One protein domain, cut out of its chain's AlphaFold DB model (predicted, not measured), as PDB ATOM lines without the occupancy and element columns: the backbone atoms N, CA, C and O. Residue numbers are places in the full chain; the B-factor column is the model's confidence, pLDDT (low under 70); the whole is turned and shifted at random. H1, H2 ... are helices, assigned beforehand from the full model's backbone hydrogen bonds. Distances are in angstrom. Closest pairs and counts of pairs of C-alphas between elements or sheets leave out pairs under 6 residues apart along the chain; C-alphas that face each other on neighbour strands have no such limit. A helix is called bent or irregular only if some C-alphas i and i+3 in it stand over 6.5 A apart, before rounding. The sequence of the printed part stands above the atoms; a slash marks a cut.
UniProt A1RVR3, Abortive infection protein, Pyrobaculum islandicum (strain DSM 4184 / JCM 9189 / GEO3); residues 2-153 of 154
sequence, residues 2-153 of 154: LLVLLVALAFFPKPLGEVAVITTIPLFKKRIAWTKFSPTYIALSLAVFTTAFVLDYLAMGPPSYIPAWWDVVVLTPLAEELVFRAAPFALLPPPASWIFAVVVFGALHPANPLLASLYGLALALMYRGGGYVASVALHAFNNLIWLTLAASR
ATOM      1  N   LEU A   2     -56.325  16.319 -32.583       91.12
ATOM      2  CA  LEU A   2     -54.936  16.115 -33.026       91.12
ATOM      3  C   LEU A   2     -54.068  15.328 -32.024       91.12
ATOM      4  O   LEU A   2     -53.406  14.376 -32.409       91.12
ATOM      5  N   LEU A   3     -54.160  15.660 -30.731       91.69
ATOM      6  CA  LEU A   3     -53.488  14.910 -29.663       91.69
ATOM      7  C   LEU A   3     -53.933  13.439 -29.601       91.69
ATOM      8  O   LEU A   3     -53.109  12.568 -29.383       91.69
ATOM      9  N   VAL A   4     -55.222  13.161 -29.822       92.62
ATOM     10  CA  VAL A   4     -55.761  11.788 -29.803       92.62
ATOM     11  C   VAL A   4     -55.191  10.978 -30.964       92.62
ATOM     12  O   VAL A   4     -54.761   9.853 -30.752       92.62
ATOM     13  N   LEU A   5     -55.133  11.563 -32.165       93.44
ATOM     14  CA  LEU A   5     -54.523  10.920 -33.332       93.44
ATOM     15  C   LEU A   5     -53.033  10.644 -33.110       93.44
ATOM     16  O   LEU A   5     -52.555   9.560 -33.423       93.44
ATOM     17  N   LEU A   6     -52.315  11.610 -32.532       92.62
ATOM     18  CA  LEU A   6     -50.901  11.458 -32.209       92.62
ATOM     19  C   LEU A   6     -50.671  10.350 -31.174       92.62
ATOM     20  O   LEU A   6     -49.789   9.520 -31.355       92.62
ATOM     21  N   VAL A   7     -51.482  10.311 -30.114       92.44
ATOM     22  CA  VAL A   7     -51.406   9.264 -29.086       92.44
ATOM     23  C   VAL A   7     -51.735   7.893 -29.675       92.44
ATOM     24  O   VAL A   7     -51.043   6.926 -29.371       92.44
ATOM     25  N   ALA A   8     -52.749   7.808 -30.543       92.75
ATOM     26  CA  ALA A   8     -53.099   6.568 -31.228       92.75
ATOM     27  C   ALA A   8     -51.914   6.026 -32.042       92.75
ATOM     28  O   ALA A   8     -51.576   4.855 -31.916       92.75
ATOM     29  N   LEU A   9     -51.247   6.888 -32.813       91.44
ATOM     30  CA  LEU A   9     -50.090   6.501 -33.619       91.44
ATOM     31  C   LEU A   9     -48.857   6.141 -32.764       91.44
ATOM     32  O   LEU A   9     -48.133   5.212 -33.096       91.44
ATOM     33  N   ALA A  10     -48.611   6.875 -31.674       89.44
ATOM     34  CA  ALA A  10     -47.383   6.741 -30.890       89.44
ATOM     35  C   ALA A  10     -47.409   5.598 -29.859       89.44
ATOM     36  O   ALA A  10     -46.353   5.072 -29.517       89.44
ATOM     37  N   PHE A  11     -48.584   5.242 -29.327       91.62
ATOM     38  CA  PHE A  11     -48.685   4.336 -28.174       91.62
ATOM     39  C   PHE A  11     -49.437   3.033 -28.442       91.62
ATOM     40  O   PHE A  11     -49.311   2.102 -27.647       91.62
ATOM     41  N   PHE A  12     -50.216   2.930 -29.522       91.38
ATOM     42  CA  PHE A  12     -50.861   1.662 -29.865       91.38
ATOM     43  C   PHE A  12     -49.920   0.798 -30.707       91.38
ATOM     44  O   PHE A  12     -49.180   1.321 -31.538       91.38
ATOM     45  N   PRO A  13     -49.944  -0.534 -30.523       90.75
ATOM     46  CA  PRO A  13     -49.104  -1.427 -31.304       90.75
ATOM     47  C   PRO A  13     -49.507  -1.380 -32.777       90.75
ATOM     48  O   PRO A  13     -50.695  -1.322 -33.111       90.75
ATOM     49  N   LYS A  14     -48.521  -1.462 -33.666       88.31
ATOM     50  CA  LYS A  14     -48.772  -1.594 -35.101       88.31
ATOM     51  C   LYS A  14     -49.444  -2.941 -35.411       88.31
ATOM     52  O   LYS A  14     -49.078  -3.944 -34.794       88.31
ATOM     53  N   PRO A  15     -50.413  -3.003 -36.343       93.56
ATOM     54  CA  PRO A  15     -50.919  -1.908 -37.178       93.56
ATOM     55  C   PRO A  15     -52.143  -1.168 -36.583       93.56
ATOM     56  O   PRO A  15     -52.856  -0.449 -37.286       93.56
ATOM     57  N   LEU A  16     -52.491  -1.411 -35.311       94.00
ATOM     58  CA  LEU A  16     -53.752  -0.938 -34.723       94.00
ATOM     59  C   LEU A  16     -53.799   0.587 -34.605       94.00
ATOM     60  O   LEU A  16     -54.860   1.175 -34.816       94.00
ATOM     61  N   GLY A  17     -52.662   1.219 -34.298       94.88
ATOM     62  CA  GLY A  17     -52.538   2.676 -34.265       94.88
ATOM     63  C   GLY A  17     -52.841   3.311 -35.624       94.88
ATOM     64  O   GLY A  17     -53.675   4.216 -35.705       94.88
ATOM     65  N   GLU A  18     -52.243   2.793 -36.705       96.00
ATOM     66  CA  GLU A  18     -52.500   3.272 -38.066       96.00
ATOM     67  C   GLU A  18     -53.970   3.095 -38.457       96.00
ATOM     68  O   GLU A  18     -54.606   4.037 -38.937       96.00
ATOM     69  N   VAL A  19     -54.542   1.913 -38.207       96.31
ATOM     70  CA  VAL A  19     -55.950   1.632 -38.520       96.31
ATOM     71  C   VAL A  19     -56.875   2.575 -37.749       96.31
ATOM     72  O   VAL A  19     -57.773   3.170 -38.349       96.31
ATOM     73  N   ALA A  20     -56.640   2.780 -36.450       95.44
ATOM     74  CA  ALA A  20     -57.434   3.696 -35.637       95.44
ATOM     75  C   ALA A  20     -57.413   5.116 -36.218       95.44
ATOM     76  O   ALA A  20     -58.470   5.718 -36.406       95.44
ATOM     77  N   VAL A  21     -56.238   5.625 -36.596       96.69
ATOM     78  CA  VAL A  21     -56.100   6.931 -37.253       96.69
ATOM     79  C   VAL A  21     -56.867   6.972 -38.579       96.69
ATOM     80  O   VAL A  21     -57.670   7.883 -38.789       96.69
ATOM     81  N   ILE A  22     -56.681   5.982 -39.455       96.31
ATOM     82  CA  ILE A  22     -57.312   5.924 -40.783       96.31
ATOM     83  C   ILE A  22     -58.842   5.916 -40.674       96.31
ATOM     84  O   ILE A  22     -59.522   6.586 -41.452       96.31
ATOM     85  N   THR A  23     -59.417   5.242 -39.674       96.00
ATOM     86  CA  THR A  23     -60.881   5.236 -39.482       96.00
ATOM     87  C   THR A  23     -61.458   6.613 -39.144       96.00
ATOM     88  O   THR A  23     -62.655   6.836 -39.327       96.00
ATOM     89  N   THR A  24     -60.630   7.579 -38.728       95.38
ATOM     90  CA  THR A  24     -61.071   8.960 -38.467       95.38
ATOM     91  C   THR A  24     -61.168   9.827 -39.722       95.38
ATOM     92  O   THR A  24     -61.754  10.908 -39.662       95.38
ATOM     93  N   ILE A  25     -60.666   9.363 -40.875       93.12
ATOM     94  CA  ILE A  25     -60.696  10.087 -42.156       93.12
ATOM     95  C   ILE A  25     -62.066  10.727 -42.478       93.12
ATOM     96  O   ILE A  25     -62.090  11.901 -42.871       93.12
ATOM     97  N   PRO A  26     -63.222  10.046 -42.301       93.88
ATOM     98  CA  PRO A  26     -64.529  10.637 -42.587       93.88
ATOM     99  C   PRO A  26     -64.805  11.939 -41.817       93.88
ATOM    100  O   PRO A  26     -65.463  12.831 -42.355       93.88
ATOM    101  N   LEU A  27     -64.247  12.096 -40.609       92.69
ATOM    102  CA  LEU A  27     -64.381  13.307 -39.784       92.69
ATOM    103  C   LEU A  27     -63.690  14.527 -40.413       92.69
ATOM    104  O   LEU A  27     -64.047  15.674 -40.135       92.69
ATOM    105  N   PHE A  28     -62.719  14.283 -41.291       91.38
ATOM    106  CA  PHE A  28     -61.906  15.299 -41.948       91.38
ATOM    107  C   PHE A  28     -62.339  15.588 -43.386       91.38
ATOM    108  O   PHE A  28     -61.829  16.532 -43.991       91.38
ATOM    109  N   LYS A  29     -63.329  14.856 -43.920       89.44
ATOM    110  CA  LYS A  29     -63.710  14.877 -45.343       89.44
ATOM    111  C   LYS A  29     -63.934  16.270 -45.931       89.44
ATOM    112  O   LYS A  29     -63.603  16.486 -47.089       89.44
ATOM    113  N   LYS A  30     -64.482  17.215 -45.165       91.25
ATOM    114  CA  LYS A  30     -64.747  18.589 -45.635       91.25
ATOM    115  C   LYS A  30     -63.686  19.616 -45.221       91.25
ATOM    116  O   LYS A  30     -63.807  20.776 -45.589       91.25
ATOM    117  N   ARG A  31     -62.702  19.220 -44.410       92.00
ATOM    118  CA  ARG A  31     -61.730  20.134 -43.788       92.00
ATOM    119  C   ARG A  31     -60.337  20.042 -44.398       92.00
ATOM    120  O   ARG A  31     -59.596  21.016 -44.336       92.00
ATOM    121  N   ILE A  32     -59.977  18.889 -44.957       94.94
ATOM    122  CA  ILE A  32     -58.643  18.672 -45.522       94.94
ATOM    123  C   ILE A  32     -58.632  18.931 -47.024       94.94
ATOM    124  O   ILE A  32     -59.629  18.730 -47.721       94.94
ATOM    125  N   ALA A  33     -57.477  19.347 -47.531       95.75
ATOM    126  CA  ALA A  33     -57.234  19.414 -48.959       95.75
ATOM    127  C   ALA A  33     -56.920  18.001 -49.462       95.75
ATOM    128  O   ALA A  33     -55.816  17.504 -49.266       95.75
ATOM    129  N   TRP A  34     -57.896  17.344 -50.083       97.06
ATOM    130  CA  TRP A  34     -57.732  15.994 -50.632       97.06
ATOM    131  C   TRP A  34     -56.773  15.961 -51.811       97.06
ATOM    132  O   TRP A  34     -55.799  15.211 -51.815       97.06
ATOM    133  N   THR A  35     -57.051  16.823 -52.779       97.00
ATOM    134  CA  THR A  35     -56.230  17.069 -53.952       97.00
ATOM    135  C   THR A  35     -56.094  18.572 -54.131       97.00
ATOM    136  O   THR A  35     -56.962  19.356 -53.737       97.00
ATOM    137  N   LYS A  36     -54.970  18.986 -54.698       96.06
ATOM    138  CA  LYS A  36     -54.705  20.365 -55.084       96.06
ATOM    139  C   LYS A  36     -53.714  20.352 -56.239       96.06
ATOM    140  O   LYS A  36     -53.098  19.330 -56.520       96.06
ATOM    141  N   PHE A  37     -53.557  21.486 -56.903       97.12
ATOM    142  CA  PHE A  37     -52.446  21.682 -57.813       97.12
ATOM    143  C   PHE A  37     -51.840  23.067 -57.607       97.12
ATOM    144  O   PHE A  37     -52.417  24.085 -57.978       97.12
ATOM    145  N   SER A  38     -50.681  23.107 -56.956       97.81
ATOM    146  CA  SER A  38     -49.845  24.298 -56.854       97.81
ATOM    147  C   SER A  38     -48.402  23.912 -57.188       97.81
ATOM    148  O   SER A  38     -47.701  23.359 -56.333       97.81
ATOM    149  N   PRO A  39     -47.958  24.170 -58.431       97.38
ATOM    150  CA  PRO A  39     -46.703  23.635 -58.954       97.38
ATOM    151  C   PRO A  39     -45.482  24.145 -58.189       97.38
ATOM    152  O   PRO A  39     -44.546  23.384 -57.977       97.38
ATOM    153  N   THR A  40     -45.507  25.385 -57.692       98.25
ATOM    154  CA  THR A  40     -44.411  25.945 -56.887       98.25
ATOM    155  C   THR A  40     -44.161  25.126 -55.620       98.25
ATOM    156  O   THR A  40     -43.020  24.785 -55.327       98.25
ATOM    157  N   TYR A  41     -45.215  24.757 -54.884       98.38
ATOM    158  CA  TYR A  41     -45.071  23.934 -53.680       98.38
ATOM    159  C   TYR A  41     -44.634  22.503 -54.000       98.38
ATOM    160  O   TYR A  41     -43.835  21.939 -53.258       98.38
ATOM    161  N   ILE A  42     -45.114  21.936 -55.111       98.62
ATOM    162  CA  ILE A  42     -44.699  20.607 -55.576       98.62
ATOM    163  C   ILE A  42     -43.206  20.616 -55.930       98.62
ATOM    164  O   ILE A  42     -42.465  19.756 -55.467       98.62
ATOM    165  N   ALA A  43     -42.738  21.613 -56.681       98.56
ATOM    166  CA  ALA A  43     -41.331  21.737 -57.053       98.56
ATOM    167  C   ALA A  43     -40.425  21.895 -55.822       98.56
ATOM    168  O   ALA A  43     -39.427  21.188 -55.695       98.56
ATOM    169  N   LEU A  44     -40.804  22.765 -54.877       98.69
ATOM    170  CA  LEU A  44     -40.073  22.927 -53.616       98.69
ATOM    171  C   LEU A  44     -40.068  21.637 -52.790       98.69
ATOM    172  O   LEU A  44     -39.033  21.270 -52.242       98.69
ATOM    173  N   SER A  45     -41.200  20.935 -52.725       98.75
ATOM    174  CA  SER A  45     -41.298  19.639 -52.055       98.75
ATOM    175  C   SER A  45     -40.306  18.634 -52.634       98.75
ATOM    176  O   SER A  45     -39.528  18.060 -51.879       98.75
ATOM    177  N   LEU A  46     -40.277  18.471 -53.960       98.69
ATOM    178  CA  LEU A  46     -39.379  17.531 -54.633       98.69
ATOM    179  C   LEU A  46     -37.903  17.897 -54.437       98.69
ATOM    180  O   LEU A  46     -37.077  17.006 -54.242       98.69
ATOM    181  N   ALA A  47     -37.564  19.188 -54.435       98.69
ATOM    182  CA  ALA A  47     -36.203  19.652 -54.170       98.69
ATOM    183  C   ALA A  47     -35.752  19.327 -52.734       98.69
ATOM    184  O   ALA A  47     -34.677  18.753 -52.536       98.69
ATOM    185  N   VAL A  48     -36.586  19.636 -51.732       98.69
ATOM    186  CA  VAL A  48     -36.301  19.309 -50.324       98.69
ATOM    187  C   VAL A  48     -36.259  17.796 -50.124       98.69
ATOM    188  O   VAL A  48     -35.338  17.303 -49.484       98.69
ATOM    189  N   PHE A  49     -37.202  17.057 -50.716       98.62
ATOM    190  CA  PHE A  49     -37.267  15.597 -50.651       98.62
ATOM    191  C   PHE A  49     -35.991  14.952 -51.187       98.62
ATOM    192  O   PHE A  49     -35.372  14.151 -50.498       98.62
ATOM    193  N   THR A  50     -35.565  15.343 -52.390       98.38
ATOM    194  CA  THR A  50     -34.359  14.798 -53.025       98.38
ATOM    195  C   THR A  50     -33.123  15.106 -52.185       98.38
ATOM    196  O   THR A  50     -32.285  14.236 -51.974       98.38
ATOM    197  N   THR A  51     -33.035  16.327 -51.653       98.31
ATOM    198  CA  THR A  51     -31.931  16.729 -50.772       98.31
ATOM    199  C   THR A  51     -31.916  15.894 -49.491       98.31
ATOM    200  O   THR A  51     -30.877  15.350 -49.135       98.31
ATOM    201  N   ALA A  52     -33.064  15.752 -48.821       98.00
ATOM    202  CA  ALA A  52     -33.199  14.953 -47.606       98.00
ATOM    203  C   ALA A  52     -32.831  13.486 -47.861       98.00
ATOM    204  O   ALA A  52     -32.034  12.929 -47.114       98.00
ATOM    205  N   PHE A  53     -33.334  12.906 -48.952       97.88
ATOM    206  CA  PHE A  53     -33.056  11.530 -49.346       97.88
ATOM    207  C   PHE A  53     -31.569  11.282 -49.602       97.88
ATOM    208  O   PHE A  53     -31.008  10.322 -49.084       97.88
ATOM    209  N   VAL A  54     -30.903  12.160 -50.359       98.06
ATOM    210  CA  VAL A  54     -29.460  12.038 -50.619       98.06
ATOM    211  C   VAL A  54     -28.662  12.150 -49.321       98.06
ATOM    212  O   VAL A  54     -27.764  11.342 -49.089       98.06
ATOM    213  N   LEU A  55     -28.988  13.117 -48.458       97.50
ATOM    214  CA  LEU A  55     -28.302  13.282 -47.176       97.50
ATOM    215  C   LEU A  55     -28.488  12.061 -46.269       97.50
ATOM    216  O   LEU A  55     -27.520  11.593 -45.678       97.50
ATOM    217  N   ASP A  56     -29.702  11.527 -46.188       96.56
ATOM    218  CA  ASP A  56     -30.038  10.354 -45.381       96.56
ATOM    219  C   ASP A  56     -29.354   9.085 -45.915       96.56
ATOM    220  O   ASP A  56     -28.736   8.330 -45.165       96.56
ATOM    221  N   TYR A  57     -29.331   8.900 -47.237       96.12
ATOM    222  CA  TYR A  57     -28.593   7.810 -47.877       96.12
ATOM    223  C   TYR A  57     -27.091   7.855 -47.592       96.12
ATOM    224  O   TYR A  57     -26.493   6.814 -47.325       96.12
ATOM    225  N   LEU A  58     -26.482   9.040 -47.619       95.81
ATOM    226  CA  LEU A  58     -25.054   9.197 -47.342       95.81
ATOM    227  C   LEU A  58     -24.718   9.084 -45.850       95.81
ATOM    228  O   LEU A  58     -23.661   8.559 -45.510       95.81
ATOM    229  N   ALA A  59     -25.585   9.589 -44.970       93.94
ATOM    230  CA  ALA A  59     -25.331   9.635 -43.532       93.94
ATOM    231  C   ALA A  59     -25.695   8.327 -42.816       93.94
ATOM    232  O   ALA A  59     -24.961   7.887 -41.934       93.94
ATOM    233  N   MET A  60     -26.822   7.716 -43.189       91.25
ATOM    234  CA  MET A  60     -27.411   6.566 -42.493       91.25
ATOM    235  C   MET A  60     -27.379   5.300 -43.341       91.25
ATOM    236  O   MET A  60     -27.148   4.203 -42.832       91.25
ATOM    237  N   GLY A  61     -27.595   5.459 -44.646       92.06
ATOM    238  CA  GLY A  61     -27.747   4.351 -45.575       92.06
ATOM    239  C   GLY A  61     -29.017   3.514 -45.334       92.06
ATOM    240  O   GLY A  61     -29.790   3.762 -44.412       92.06
ATOM    241  N   PRO A  62     -29.266   2.513 -46.196       92.12
ATOM    242  CA  PRO A  62     -30.431   1.639 -46.092       92.12
ATOM    243  C   PRO A  62     -30.538   0.889 -44.755       92.12
ATOM    244  O   PRO A  62     -29.514   0.419 -44.244       92.12
ATOM    245  N   PRO A  63     -31.761   0.714 -44.220       87.88
ATOM    246  CA  PRO A  63     -31.973   0.031 -42.949       87.88
ATOM    247  C   PRO A  63     -31.535  -1.438 -43.013       87.88
ATOM    248  O   PRO A  63     -31.570  -2.075 -44.065       87.88
ATOM    249  N   SER A  64     -31.126  -1.981 -41.865       89.38
ATOM    250  CA  SER A  64     -30.640  -3.363 -41.721       89.38
ATOM    251  C   SER A  64     -31.750  -4.409 -41.581       89.38
ATOM    252  O   SER A  64     -31.467  -5.604 -41.567       89.38
ATOM    253  N   TYR A  65     -33.004  -3.977 -41.457       89.62
ATOM    254  CA  TYR A  65     -34.170  -4.846 -41.343       89.62
ATOM    255  C   TYR A  65     -35.185  -4.510 -42.436       89.62
ATOM    256  O   TYR A  65     -35.264  -3.372 -42.903       89.62
ATOM    257  N   ILE A  66     -35.984  -5.505 -42.819       90.81
ATOM    258  CA  ILE A  66     -37.030  -5.369 -43.834       90.81
ATOM    259  C   ILE A  66     -38.389  -5.448 -43.130       90.81
ATOM    260  O   ILE A  66     -38.796  -6.539 -42.722       90.81
ATOM    261  N   PRO A  67     -39.091  -4.318 -42.940       90.06
ATOM    262  CA  PRO A  67     -40.444  -4.338 -42.397       90.06
ATOM    263  C   PRO A  67     -41.446  -4.907 -43.410       90.06
ATOM    264  O   PRO A  67     -41.174  -5.018 -44.607       90.06
ATOM    265  N   ALA A  68     -42.648  -5.235 -42.936       93.81
ATOM    266  CA  ALA A  68     -43.730  -5.671 -43.809       93.81
ATOM    267  C   ALA A  68     -44.118  -4.551 -44.794       93.81
ATOM    268  O   ALA A  68     -44.492  -3.453 -44.384       93.81
ATOM    269  N   TRP A  69     -44.065  -4.841 -46.099       94.94
ATOM    270  CA  TRP A  69     -44.260  -3.836 -47.152       94.94
ATOM    271  C   TRP A  69     -45.606  -3.107 -47.050       94.94
ATOM    272  O   TRP A  69     -45.668  -1.899 -47.251       94.94
ATOM    273  N   TRP A  70     -46.687  -3.818 -46.717       95.06
ATOM    274  CA  TRP A  70     -48.029  -3.238 -46.632       95.06
ATOM    275  C   TRP A  70     -48.151  -2.254 -45.466       95.06
ATOM    276  O   TRP A  70     -48.891  -1.278 -45.564       95.06
ATOM    277  N   ASP A  71     -47.401  -2.466 -44.386       94.56
ATOM    278  CA  ASP A  71     -47.395  -1.551 -43.250       94.56
ATOM    279  C   ASP A  71     -46.693  -0.245 -43.635       94.56
ATOM    280  O   ASP A  71     -47.286   0.832 -43.588       94.56
ATOM    281  N   VAL A  72     -45.456  -0.342 -44.127       95.19
ATOM    282  CA  VAL A  72     -44.633   0.847 -44.383       95.19
ATOM    283  C   VAL A  72     -44.972   1.572 -45.682       95.19
ATOM    284  O   VAL A  72     -44.769   2.776 -45.762       95.19
ATOM    285  N   VAL A  73     -45.496   0.894 -46.706       97.50
ATOM    286  CA  VAL A  73     -45.825   1.527 -48.000       97.50
ATOM    287  C   VAL A  73     -47.292   1.961 -48.069       97.50
ATOM    288  O   VAL A  73     -47.618   2.855 -48.845       97.50
ATOM    289  N   VAL A  74     -48.187   1.372 -47.265       97.44
ATOM    290  CA  VAL A  74     -49.630   1.665 -47.345       97.44
ATOM    291  C   VAL A  74     -50.163   2.275 -46.056       97.44
ATOM    292  O   VAL A  74     -50.607   3.423 -46.070       97.44
ATOM    293  N   LEU A  75     -50.134   1.539 -44.941       97.75
ATOM    294  CA  LEU A  75     -50.795   1.987 -43.711       97.75
ATOM    295  C   LEU A  75     -50.104   3.189 -43.073       97.75
ATOM    296  O   LEU A  75     -50.771   4.174 -42.761       97.75
ATOM    297  N   THR A  76     -48.781   3.125 -42.927       96.81
ATOM    298  CA  THR A  76     -47.981   4.188 -42.315       96.81
ATOM    299  C   THR A  76     -48.147   5.509 -43.086       96.81
ATOM    300  O   THR A  76     -48.560   6.486 -42.464       96.81
ATOM    301  N   PRO A  77     -47.982   5.576 -44.426       98.38
ATOM    302  CA  PRO A  77     -48.227   6.804 -45.181       98.38
ATOM    303  C   PRO A  77     -49.651   7.343 -45.035       98.38
ATOM    304  O   PRO A  77     -49.838   8.541 -44.843       98.38
ATOM    305  N   LEU A  78     -50.674   6.484 -45.083       98.25
ATOM    306  CA  LEU A  78     -52.062   6.924 -44.894       98.25
ATOM    307  C   LEU A  78     -52.281   7.520 -43.496       98.25
ATOM    308  O   LEU A  78     -52.846   8.603 -43.354       98.25
ATOM    309  N   ALA A  79     -51.831   6.837 -42.448       97.94
ATOM    310  CA  ALA A  79     -52.029   7.299 -41.084       97.94
ATOM    311  C   ALA A  79     -51.200   8.556 -40.779       97.94
ATOM    312  O   ALA A  79     -51.740   9.569 -40.329       97.94
ATOM    313  N   GLU A  80     -49.898   8.527 -41.053       98.25
ATOM    314  CA  GLU A  80     -48.987   9.611 -40.697       98.25
ATOM    315  C   GLU A  80     -49.292  10.901 -41.448       98.25
ATOM    316  O   GLU A  80     -49.317  11.974 -40.843       98.25
ATOM    317  N   GLU A  81     -49.609  10.835 -42.742       98.50
ATOM    318  CA  GLU A  81     -49.961  12.043 -43.487       98.50
ATOM    319  C   GLU A  81     -51.294  12.640 -43.013       98.50
ATOM    320  O   GLU A  81     -51.494  13.858 -43.091       98.50
ATOM    321  N   LEU A  82     -52.193  11.831 -42.441       98.00
ATOM    322  CA  LEU A  82     -53.398  12.351 -41.801       98.00
ATOM    323  C   LEU A  82     -53.044  13.088 -40.504       98.00
ATOM    324  O   LEU A  82     -53.502  14.217 -40.310       98.00
ATOM    325  N   VAL A  83     -52.218  12.485 -39.640       98.06
ATOM    326  CA  VAL A  83     -51.842  13.047 -38.327       98.06
ATOM    327  C   VAL A  83     -50.940  14.264 -38.446       98.06
ATOM    328  O   VAL A  83     -51.134  15.232 -37.716       98.06
ATOM    329  N   PHE A  84     -49.952  14.233 -39.334       98.31
ATOM    330  CA  PHE A  84     -48.907  15.248 -39.373       98.31
ATOM    331  C   PHE A  84     -49.119  16.298 -40.457       98.31
ATOM    332  O   PHE A  84     -48.510  17.360 -40.375       98.31
ATOM    333  N   ARG A  85     -49.961  16.063 -41.471       98.06
ATOM    334  CA  ARG A  85     -50.158  17.027 -42.570       98.06
ATOM    335  C   ARG A  85     -51.608  17.465 -42.609       98.06
ATOM    336  O   ARG A  85     -51.923  18.598 -42.241       98.06
ATOM    337  N   ALA A  86     -52.513  16.570 -42.977       97.62
ATOM    338  CA  ALA A  86     -53.897  16.943 -43.222       97.62
ATOM    339  C   ALA A  86     -54.591  17.523 -41.973       97.62
ATOM    340  O   ALA A  86     -55.142  18.624 -42.043       97.62
ATOM    341  N   ALA A  87     -54.521  16.850 -40.818       97.31
ATOM    342  CA  ALA A  87     -55.171  17.321 -39.596       97.31
ATOM    343  C   ALA A  87     -54.552  18.616 -39.023       97.31
ATOM    344  O   ALA A  87     -55.324  19.529 -38.723       97.31
ATOM    345  N   PRO A  88     -53.219  18.787 -38.911       97.81
ATOM    346  CA  PRO A  88     -52.620  20.035 -38.440       97.81
ATOM    347  C   PRO A  88     -52.986  21.225 -39.315       97.81
ATOM    348  O   PRO A  88     -53.409  22.250 -38.792       97.81
ATOM    349  N   PHE A  89     -52.904  21.090 -40.641       97.56
ATOM    350  CA  PHE A  89     -53.275  22.176 -41.553       97.56
ATOM    351  C   PHE A  89     -54.782  22.463 -41.589       97.56
ATOM    352  O   PHE A  89     -55.172  23.548 -42.016       97.56
ATOM    353  N   ALA A  90     -55.624  21.522 -41.155       96.31
ATOM    354  CA  ALA A  90     -57.067  21.720 -41.036       96.31
ATOM    355  C   ALA A  90     -57.504  22.283 -39.672       96.31
ATOM    356  O   ALA A  90     -58.580  22.870 -39.577       96.31
ATOM    357  N   LEU A  91     -56.723  22.060 -38.610       96.19
ATOM    358  CA  LEU A  91     -57.120  22.360 -37.228       96.19
ATOM    359  C   LEU A  91     -56.308  23.477 -36.568       96.19
ATOM    360  O   LEU A  91     -56.783  24.050 -35.591       96.19
ATOM    361  N   LEU A  92     -55.102  23.772 -37.056       97.25
ATOM    362  CA  LEU A  92     -54.201  24.750 -36.451       97.25
ATOM    363  C   LEU A  92     -53.937  25.926 -37.405       97.25
ATOM    364  O   LEU A  92     -53.704  25.714 -38.600       97.25
ATOM    365  N   PRO A  93     -53.899  27.169 -36.896       96.88
ATOM    366  CA  PRO A  93     -53.467  28.309 -37.693       96.88
ATOM    367  C   PRO A  93     -51.953  28.242 -37.972       96.88
ATOM    368  O   PRO A  93     -51.198  27.647 -37.195       96.88
ATOM    369  N   PRO A  94     -51.455  28.862 -39.054       95.81
ATOM    370  CA  PRO A  94     -50.032  29.167 -39.182       95.81
ATOM    371  C   PRO A  94     -49.566  30.106 -38.046       95.81
ATOM    372  O   PRO A  94     -50.338  30.974 -37.642       95.81
ATOM    373  N   PRO A  95     -48.326  29.976 -37.535       97.25
ATOM    374  CA  PRO A  95     -47.294  29.009 -37.927       97.25
ATOM    375  C   PRO A  95     -47.428  27.631 -37.251       97.25
ATOM    376  O   PRO A  95     -46.673  26.720 -37.581       97.25
ATOM    377  N   ALA A  96     -48.381  27.444 -36.331       98.25
ATOM    378  CA  ALA A  96     -48.493  26.233 -35.514       98.25
ATOM    379  C   ALA A  96     -48.698  24.948 -36.335       98.25
ATOM    380  O   ALA A  96     -48.115  23.917 -36.005       98.25
ATOM    381  N   SER A  97     -49.463  25.002 -37.432       98.06
ATOM    382  CA  SER A  97     -49.617  23.855 -38.344       98.06
ATOM    383  C   SER A  97     -48.293  23.401 -38.965       98.06
ATOM    384  O   SER A  97     -48.037  22.202 -39.031       98.06
ATOM    385  N   TRP A  98     -47.425  24.339 -39.355       98.38
ATOM    386  CA  TRP A  98     -46.090  24.035 -39.878       98.38
ATOM    387  C   TRP A  98     -45.163  23.478 -38.804       98.38
ATOM    388  O   TRP A  98     -44.486  22.482 -39.041       98.38
ATOM    389  N   ILE A  99     -45.160  24.082 -37.613       98.25
ATOM    390  CA  ILE A  99     -44.360  23.593 -36.482       98.25
ATOM    391  C   ILE A  99     -44.744  22.145 -36.159       98.25
ATOM    392  O   ILE A  99     -43.870  21.297 -36.002       98.25
ATOM    393  N   PHE A 100     -46.040  21.831 -36.128       98.06
ATOM    394  CA  PHE A 100     -46.497  20.466 -35.897       98.06
ATOM    395  C   PHE A 100     -46.084  19.517 -37.035       98.06
ATOM    396  O   PHE A 100     -45.542  18.445 -36.785       98.06
ATOM    397  N   ALA A 101     -46.305  19.916 -38.290       97.94
ATOM    398  CA  ALA A 101     -46.036  19.062 -39.445       97.94
ATOM    399  C   ALA A 101     -44.548  18.745 -39.658       97.94
ATOM    400  O   ALA A 101     -44.228  17.693 -40.213       97.94
ATOM    401  N   VAL A 102     -43.665  19.656 -39.235       98.38
ATOM    402  CA  VAL A 102     -42.221  19.606 -39.493       98.38
ATOM    403  C   VAL A 102     -41.441  19.270 -38.225       98.38
ATOM    404  O   VAL A 102     -40.768  18.247 -38.170       98.38
ATOM    405  N   VAL A 103     -41.549  20.113 -37.197       97.56
ATOM    406  CA  VAL A 103     -40.703  20.034 -35.995       97.56
ATOM    407  C   VAL A 103     -41.169  18.916 -35.072       97.56
ATOM    408  O   VAL A 103     -40.351  18.121 -34.626       97.56
ATOM    409  N   VAL A 104     -42.477  18.818 -34.804       96.50
ATOM    410  CA  VAL A 104     -43.008  17.736 -33.955       96.50
ATOM    411  C   VAL A 104     -42.814  16.383 -34.636       96.50
ATOM    412  O   VAL A 104     -42.367  15.447 -33.983       96.50
ATOM    413  N   PHE A 105     -43.064  16.291 -35.947       96.69
ATOM    414  CA  PHE A 105     -42.748  15.090 -36.724       96.69
ATOM    415  C   PHE A 105     -41.270  14.695 -36.585       96.69
ATOM    416  O   PHE A 105     -40.973  13.559 -36.222       96.69
ATOM    417  N   GLY A 106     -40.341  15.631 -36.795       96.75
ATOM    418  CA  GLY A 106     -38.912  15.364 -36.644       96.75
ATOM    419  C   GLY A 106     -38.514  14.940 -35.228       96.75
ATOM    420  O   GLY A 106     -37.763  13.987 -35.063       96.75
ATOM    421  N   ALA A 107     -39.066  15.583 -34.196       95.38
ATOM    422  CA  ALA A 107     -38.777  15.260 -32.798       95.38
ATOM    423  C   ALA A 107     -39.186  13.829 -32.395       95.38
ATOM    424  O   ALA A 107     -38.610  13.272 -31.464       95.38
ATOM    425  N   LEU A 108     -40.143  13.219 -33.102       93.25
ATOM    426  CA  LEU A 108     -40.558  11.827 -32.885       93.25
ATOM    427  C   LEU A 108     -39.614  10.799 -33.525       93.25
ATOM    428  O   LEU A 108     -39.796   9.602 -33.327       93.25
ATOM    429  N   HIS A 109     -38.588  11.253 -34.248       92.44
ATOM    430  CA  HIS A 109     -37.565  10.419 -34.873       92.44
ATOM    431  C   HIS A 109     -36.210  10.652 -34.183       92.44
ATOM    432  O   HIS A 109     -35.339  11.327 -34.737       92.44
ATOM    433  N   PRO A 110     -36.000  10.105 -32.967       89.06
ATOM    434  CA  PRO A 110     -34.870  10.466 -32.107       89.06
ATOM    435  C   PRO A 110     -33.505  10.111 -32.701       89.06
ATOM    436  O   PRO A 110     -32.512  10.730 -32.332       89.06
ATOM    437  N   ALA A 111     -33.449   9.151 -33.628       90.06
ATOM    438  CA  ALA A 111     -32.214   8.802 -34.315       90.06
ATOM    439  C   ALA A 111     -31.672   9.974 -35.149       90.06
ATOM    440  O   ALA A 111     -30.479  10.233 -35.094       90.06
ATOM    441  N   ASN A 112     -32.539  10.695 -35.877       92.75
ATOM    442  CA  ASN A 112     -32.150  11.770 -36.797       92.75
ATOM    443  C   ASN A 112     -33.238  12.855 -36.927       92.75
ATOM    444  O   ASN A 112     -33.844  13.010 -37.995       92.75
ATOM    445  N   PRO A 113     -33.488  13.655 -35.880       94.94
ATOM    446  CA  PRO A 113     -34.621  14.578 -35.857       94.94
ATOM    447  C   PRO A 113     -34.542  15.670 -36.931       94.94
ATOM    448  O   PRO A 113     -35.572  16.121 -37.435       94.94
ATOM    449  N   LEU A 114     -33.331  16.080 -37.328       95.88
ATOM    450  CA  LEU A 114     -33.127  17.068 -38.393       95.88
ATOM    451  C   LEU A 114     -33.469  16.504 -39.779       95.88
ATOM    452  O   LEU A 114     -34.216  17.144 -40.516       95.88
ATOM    453  N   LEU A 115     -32.985  15.302 -40.122       95.69
ATOM    454  CA  LEU A 115     -33.325  14.649 -41.396       95.69
ATOM    455  C   LEU A 115     -34.824  14.351 -41.470       95.69
ATOM    456  O   LEU A 115     -35.471  14.685 -42.461       95.69
ATOM    457  N   ALA A 116     -35.406  13.826 -40.389       96.62
ATOM    458  CA  ALA A 116     -36.844  13.607 -40.303       96.62
ATOM    459  C   ALA A 116     -37.638  14.917 -40.452       96.62
ATOM    460  O   ALA A 116     -38.647  14.947 -41.152       96.62
ATOM    461  N   SER A 117     -37.157  16.030 -39.887       98.25
ATOM    462  CA  SER A 117     -37.769  17.349 -40.107       98.25
ATOM    463  C   SER A 117     -37.706  17.780 -41.577       98.25
ATOM    464  O   SER A 117     -38.672  18.353 -42.073       98.25
ATOM    465  N   LEU A 118     -36.621  17.492 -42.307       98.31
ATOM    466  CA  LEU A 118     -36.534  17.801 -43.741       98.31
ATOM    467  C   LEU A 118     -37.543  16.993 -44.567       98.31
ATOM    468  O   LEU A 118     -38.222  17.569 -45.418       98.31
ATOM    469  N   TYR A 119     -37.719  15.701 -44.275       98.44
ATOM    470  CA  TYR A 119     -38.804  14.920 -44.878       98.44
ATOM    471  C   TYR A 119     -40.181  15.468 -44.487       98.44
ATOM    472  O   TYR A 119     -41.044  15.628 -45.349       98.44
ATOM    473  N   GLY A 120     -40.378  15.839 -43.219       98.50
ATOM    474  CA  GLY A 120     -41.602  16.489 -42.745       98.50
ATOM    475  C   GLY A 120     -41.905  17.789 -43.495       98.50
ATOM    476  O   GLY A 120     -43.048  18.026 -43.882       98.50
ATOM    477  N   LEU A 121     -40.883  18.603 -43.780       98.81
ATOM    478  CA  LEU A 121     -40.993  19.807 -44.604       98.81
ATOM    479  C   LEU A 121     -41.357  19.467 -46.051       98.81
ATOM    480  O   LEU A 121     -42.280  20.073 -46.597       98.81
ATOM    481  N   ALA A 122     -40.678  18.496 -46.666       98.81
ATOM    482  CA  ALA A 122     -40.981  18.056 -48.023       98.81
ATOM    483  C   ALA A 122     -42.435  17.577 -48.150       98.81
ATOM    484  O   ALA A 122     -43.146  17.996 -49.063       98.81
ATOM    485  N   LEU A 123     -42.904  16.762 -47.207       98.81
ATOM    486  CA  LEU A 123     -44.265  16.228 -47.180       98.81
ATOM    487  C   LEU A 123     -45.296  17.322 -46.873       98.81
ATOM    488  O   LEU A 123     -46.314  17.423 -47.551       98.81
ATOM    489  N   ALA A 124     -45.007  18.248 -45.955       98.75
ATOM    490  CA  ALA A 124     -45.859  19.413 -45.719       98.75
ATOM    491  C   ALA A 124     -45.996  20.298 -46.973       98.75
ATOM    492  O   ALA A 124     -47.105  20.717 -47.317       98.75
ATOM    493  N   LEU A 125     -44.902  20.547 -47.701       98.81
ATOM    494  CA  LEU A 125     -44.931  21.247 -48.988       98.81
ATOM    495  C   LEU A 125     -45.741  20.459 -50.028       98.81
ATOM    496  O   LEU A 125     -46.576  21.053 -50.712       98.81
ATOM    497  N   MET A 126     -45.573  19.133 -50.097       98.81
ATOM    498  CA  MET A 126     -46.351  18.282 -51.001       98.81
ATOM    499  C   MET A 126     -47.842  18.361 -50.681       98.81
ATOM    500  O   MET A 126     -48.645  18.562 -51.583       98.81
ATOM    501  N   TYR A 127     -48.233  18.322 -49.408       98.75
ATOM    502  CA  TYR A 127     -49.621  18.523 -49.000       98.75
ATOM    503  C   TYR A 127     -50.157  19.901 -49.426       98.75
ATOM    504  O   TYR A 127     -51.262  20.015 -49.958       98.75
ATOM    505  N   ARG A 128     -49.372  20.974 -49.255       98.38
ATOM    506  CA  ARG A 128     -49.762  22.331 -49.689       98.38
ATOM    507  C   ARG A 128     -49.861  22.474 -51.211       98.38
ATOM    508  O   ARG A 128     -50.604  23.352 -51.675       98.38
ATOM    509  N   GLY A 129     -49.129  21.642 -51.948       98.38
ATOM    510  CA  GLY A 129     -49.068  21.595 -53.405       98.38
ATOM    511  C   GLY A 129     -50.127  20.704 -54.050       98.38
ATOM    512  O   GLY A 129     -50.902  21.174 -54.879       98.38
ATOM    513  N   GLY A 130     -50.150  19.435 -53.658       98.25
ATOM    514  CA  GLY A 130     -50.931  18.349 -54.242       98.25
ATOM    515  C   GLY A 130     -52.058  17.799 -53.360       98.25
ATOM    516  O   GLY A 130     -52.867  17.005 -53.835       98.25
ATOM    517  N   GLY A 131     -52.160  18.228 -52.099       98.38
ATOM    518  CA  GLY A 131     -53.135  17.713 -51.131       98.38
ATOM    519  C   GLY A 131     -52.697  16.415 -50.447       98.38
ATOM    520  O   GLY A 131     -51.569  15.946 -50.600       98.38
ATOM    521  N   TYR A 132     -53.608  15.838 -49.668       98.38
ATOM    522  CA  TYR A 132     -53.401  14.615 -48.891       98.38
ATOM    523  C   TYR A 132     -52.938  13.447 -49.762       98.38
ATOM    524  O   TYR A 132     -51.952  12.801 -49.426       98.38
ATOM    525  N   VAL A 133     -53.577  13.233 -50.918       98.19
ATOM    526  CA  VAL A 133     -53.227  12.130 -51.829       98.19
ATOM    527  C   VAL A 133     -51.776  12.233 -52.303       98.19
ATOM    528  O   VAL A 133     -51.063  11.235 -52.302       98.19
ATOM    529  N   ALA A 134     -51.314  13.433 -52.663       98.56
ATOM    530  CA  ALA A 134     -49.944  13.629 -53.131       98.56
ATOM    531  C   ALA A 134     -48.911  13.435 -52.010       98.56
ATOM    532  O   ALA A 134     -47.854  12.856 -52.246       98.56
ATOM    533  N   SER A 135     -49.227  13.883 -50.790       98.69
ATOM    534  CA  SER A 135     -48.364  13.680 -49.620       98.69
ATOM    535  C   SER A 135     -48.222  12.195 -49.277       98.69
ATOM    536  O   SER A 135     -47.107  11.703 -49.121       98.69
ATOM    537  N   VAL A 136     -49.345  11.461 -49.259       98.75
ATOM    538  CA  VAL A 136     -49.367  10.000 -49.058       98.75
ATOM    539  C   VAL A 136     -48.559   9.298 -50.142       98.75
ATOM    540  O   VAL A 136     -47.753   8.430 -49.826       98.75
ATOM    541  N   ALA A 137     -48.731   9.685 -51.408       98.75
ATOM    542  CA  ALA A 137     -48.003   9.080 -52.518       98.75
ATOM    543  C   ALA A 137     -46.487   9.307 -52.417       98.75
ATOM    544  O   ALA A 137     -45.725   8.361 -52.600       98.75
ATOM    545  N   LEU A 138     -46.039  10.526 -52.088       98.75
ATOM    546  CA  LEU A 138     -44.614  10.820 -51.910       98.75
ATOM    547  C   LEU A 138     -44.019  10.032 -50.734       98.75
ATOM    548  O   LEU A 138     -42.929   9.479 -50.857       98.75
ATOM    549  N   HIS A 139     -44.740   9.943 -49.616       98.69
ATOM    550  CA  HIS A 139     -44.309   9.169 -48.454       98.69
ATOM    551  C   HIS A 139     -44.247   7.664 -48.778       98.69
ATOM    552  O   HIS A 139     -43.224   7.022 -48.554       98.69
ATOM    553  N   ALA A 140     -45.287   7.101 -49.395       98.69
ATOM    554  CA  ALA A 140     -45.293   5.707 -49.837       98.69
ATOM    555  C   ALA A 140     -44.137   5.404 -50.803       98.69
ATOM    556  O   ALA A 140     -43.463   4.386 -50.662       98.69
ATOM    557  N   PHE A 141     -43.870   6.311 -51.745       98.50
ATOM    558  CA  PHE A 141     -42.751   6.197 -52.674       98.50
ATOM    559  C   PHE A 141     -41.397   6.200 -51.954       98.50
ATOM    560  O   PHE A 141     -40.563   5.340 -52.227       98.50
ATOM    561  N   ASN A 142     -41.198   7.103 -50.989       98.00
ATOM    562  CA  ASN A 142     -40.003   7.119 -50.148       98.00
ATOM    563  C   ASN A 142     -39.790   5.779 -49.434       98.00
ATOM    564  O   ASN A 142     -38.710   5.194 -49.505       98.00
ATOM    565  N   ASN A 143     -40.836   5.269 -48.784       97.56
ATOM    566  CA  ASN A 143     -40.751   4.028 -48.019       97.56
ATOM    567  C   ASN A 143     -40.508   2.827 -48.934       97.56
ATOM    568  O   ASN A 143     -39.745   1.933 -48.577       97.56
ATOM    569  N   LEU A 144     -41.088   2.830 -50.137       97.75
ATOM    570  CA  LEU A 144     -40.817   1.819 -51.150       97.75
ATOM    571  C   LEU A 144     -39.349   1.841 -51.593       97.75
ATOM    572  O   LEU A 144     -38.733   0.780 -51.646       97.75
ATOM    573  N   ILE A 145     -38.767   3.017 -51.856       97.19
ATOM    574  CA  ILE A 145     -37.341   3.121 -52.201       97.19
ATOM    575  C   ILE A 145     -36.490   2.522 -51.078       97.19
ATOM    576  O   ILE A 145     -35.685   1.627 -51.333       97.19
ATOM    577  N   TRP A 146     -36.701   2.945 -49.831       96.44
ATOM    578  CA  TRP A 146     -35.930   2.429 -48.698       96.44
ATOM    579  C   TRP A 146     -36.084   0.925 -48.500       96.44
ATOM    580  O   TRP A 146     -35.090   0.238 -48.258       96.44
ATOM    581  N   LEU A 147     -37.298   0.401 -48.671       95.88
ATOM    582  CA  LEU A 147     -37.572  -1.029 -48.604       95.88
ATOM    583  C   LEU A 147     -36.817  -1.798 -49.696       95.88
ATOM    584  O   LEU A 147     -36.201  -2.821 -49.405       95.88
ATOM    585  N   THR A 148     -36.824  -1.302 -50.937       95.69
ATOM    586  CA  THR A 148     -36.094  -1.940 -52.046       95.69
ATOM    587  C   THR A 148     -34.583  -1.903 -51.840       95.69
ATOM    588  O   THR A 148     -33.910  -2.906 -52.070       95.69
ATOM    589  N   LEU A 149     -34.044  -0.788 -51.336       95.12
ATOM    590  CA  LEU A 149     -32.624  -0.677 -51.021       95.12
ATOM    591  C   LEU A 149     -32.218  -1.628 -49.887       95.12
ATOM    592  O   LEU A 149     -31.175  -2.271 -49.984       95.12
ATOM    593  N   ALA A 150     -33.042  -1.759 -48.844       93.62
ATOM    594  CA  ALA A 150     -32.814  -2.717 -47.764       93.62
ATOM    595  C   ALA A 150     -32.860  -4.168 -48.268       93.62
ATOM    596  O   ALA A 150     -31.979  -4.958 -47.943       93.62
ATOM    597  N   ALA A 151     -33.833  -4.499 -49.123       92.06
ATOM    598  CA  ALA A 151     -33.954  -5.823 -49.728       92.06
ATOM    599  C   ALA A 151     -32.767  -6.186 -50.629       92.06
ATOM    600  O   ALA A 151     -32.372  -7.343 -50.663       92.06
ATOM    601  N   SER A 152     -32.168  -5.209 -51.316       88.44
ATOM    602  CA  SER A 152     -31.003  -5.436 -52.185       88.44
ATOM    603  C   SER A 152     -29.684  -5.710 -51.446       88.44
ATOM    604  O   SER A 152     -28.673  -5.986 -52.089       88.44
ATOM    605  N   ARG A 153     -29.668  -5.594 -50.110       80.19
ATOM    606  CA  ARG A 153     -28.492  -5.843 -49.259       80.19
ATOM    607  C   ARG A 153     -28.442  -7.251 -48.655       80.19
ATOM    608  O   ARG A 153     -27.434  -7.570 -48.024       80.19
TER     609      ARG A 153
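AT A GLANCE: This is residues 2 to 153 of the 154 residues of the protein "Abortive infection protein" of Pyrobaculum islandicum (strain DSM 4184 / JCM 9189 / GEO3) (UniProt A1RVR3). A bundle of five helical rods, H4, H5, H6 and the arms H7a and H7b of a long helix that folds back on itself, makes the body, and a small helical hairpin of H1 and H2 packs on H5. The bundle is up and down, each rod running against the one before it in the chain, but it is only partly aligned: H4 and H7a lie side by side at a shallow tilt of 21 degrees, while H7a and H5 stand only just about perpendicular, at 71 degrees. The printed part has 152 residues with seven named helices, H1 to H7 in that order, and no named strand; the class is all helix. It is compact and rounded, with a radius of gyration of the C-alphas of 14.6 A and spans of 44 by 36 by 24 A.

IN THESE COORDINATES: H1, residues 2 to 11, begins at C-alpha 2 (-54.936, 16.115, -33.026). H2 holds residues 16 to 23 and H3 residues 25 to 28. H4, residues 39 to 59, is 29.8 A long. H5, residues 69 to 91, is 30.8 A long; it has a kink of 31 degrees near residue 76 and is only just irregular, C-alphas 73 and 76 being 6.6 A apart. H6 holds residues 96 to 107. H7, residues 113 to 151, was assigned as one helix by its hydrogen bonds but is bent, with C-alphas 129 and 132 9.4 A apart. Its arms are H7a, residues 113 to 129, 23.8 A long, and H7b, residues 132 to 151, 28.2 A long, which ends at C-alpha 151 (-33.954, -5.823, -49.728).

HOW THE PARTS SIT: H5 is the hub. H1 and H2 form a hairpin, closest at the C-alphas of Leu 9 and Gly 17, 4.6 A. H1 touches H5, closest at the C-alphas of Leu 5 and Val 83, 6.1 A. H2 touches H5 with H5's residues 75 to 83 alone, closest at the C-alphas of Glu 18 and Ala 79, 5.1 A, at a steep tilt of 54 degrees. H3 is close to H5 but not clearly touching, with C-alphas 28 and 87 7.4 A apart. H4 touches H7a, closest at the C-alphas of Ser 45 and Ala 122, 4.3 A, at a shallow tilt of 21 degrees, opposite ways. H5 touches H7b, closest at the C-alphas of Val 73 and Ala 140, 4.6 A. H6 and H7a form a hairpin, closest at the C-alphas of Gly 106 and Ser 117, 4.2 A. H4 and H6 are apart. Each O i to N i+4 pair is within hydrogen-bond range in H1, H2, H4, H7a and H7b, against 14 of 19 in H5 and 6 of 8 in H6; H3 is too short for such a pair.

THE WHOLE: The two C-alphas farthest apart are those of Lys 30 and Arg 153, 43.9 A. The printed part has no cut, and no link is long. The mean pLDDT of the printed part is 95.8, and no printed residue is under 70.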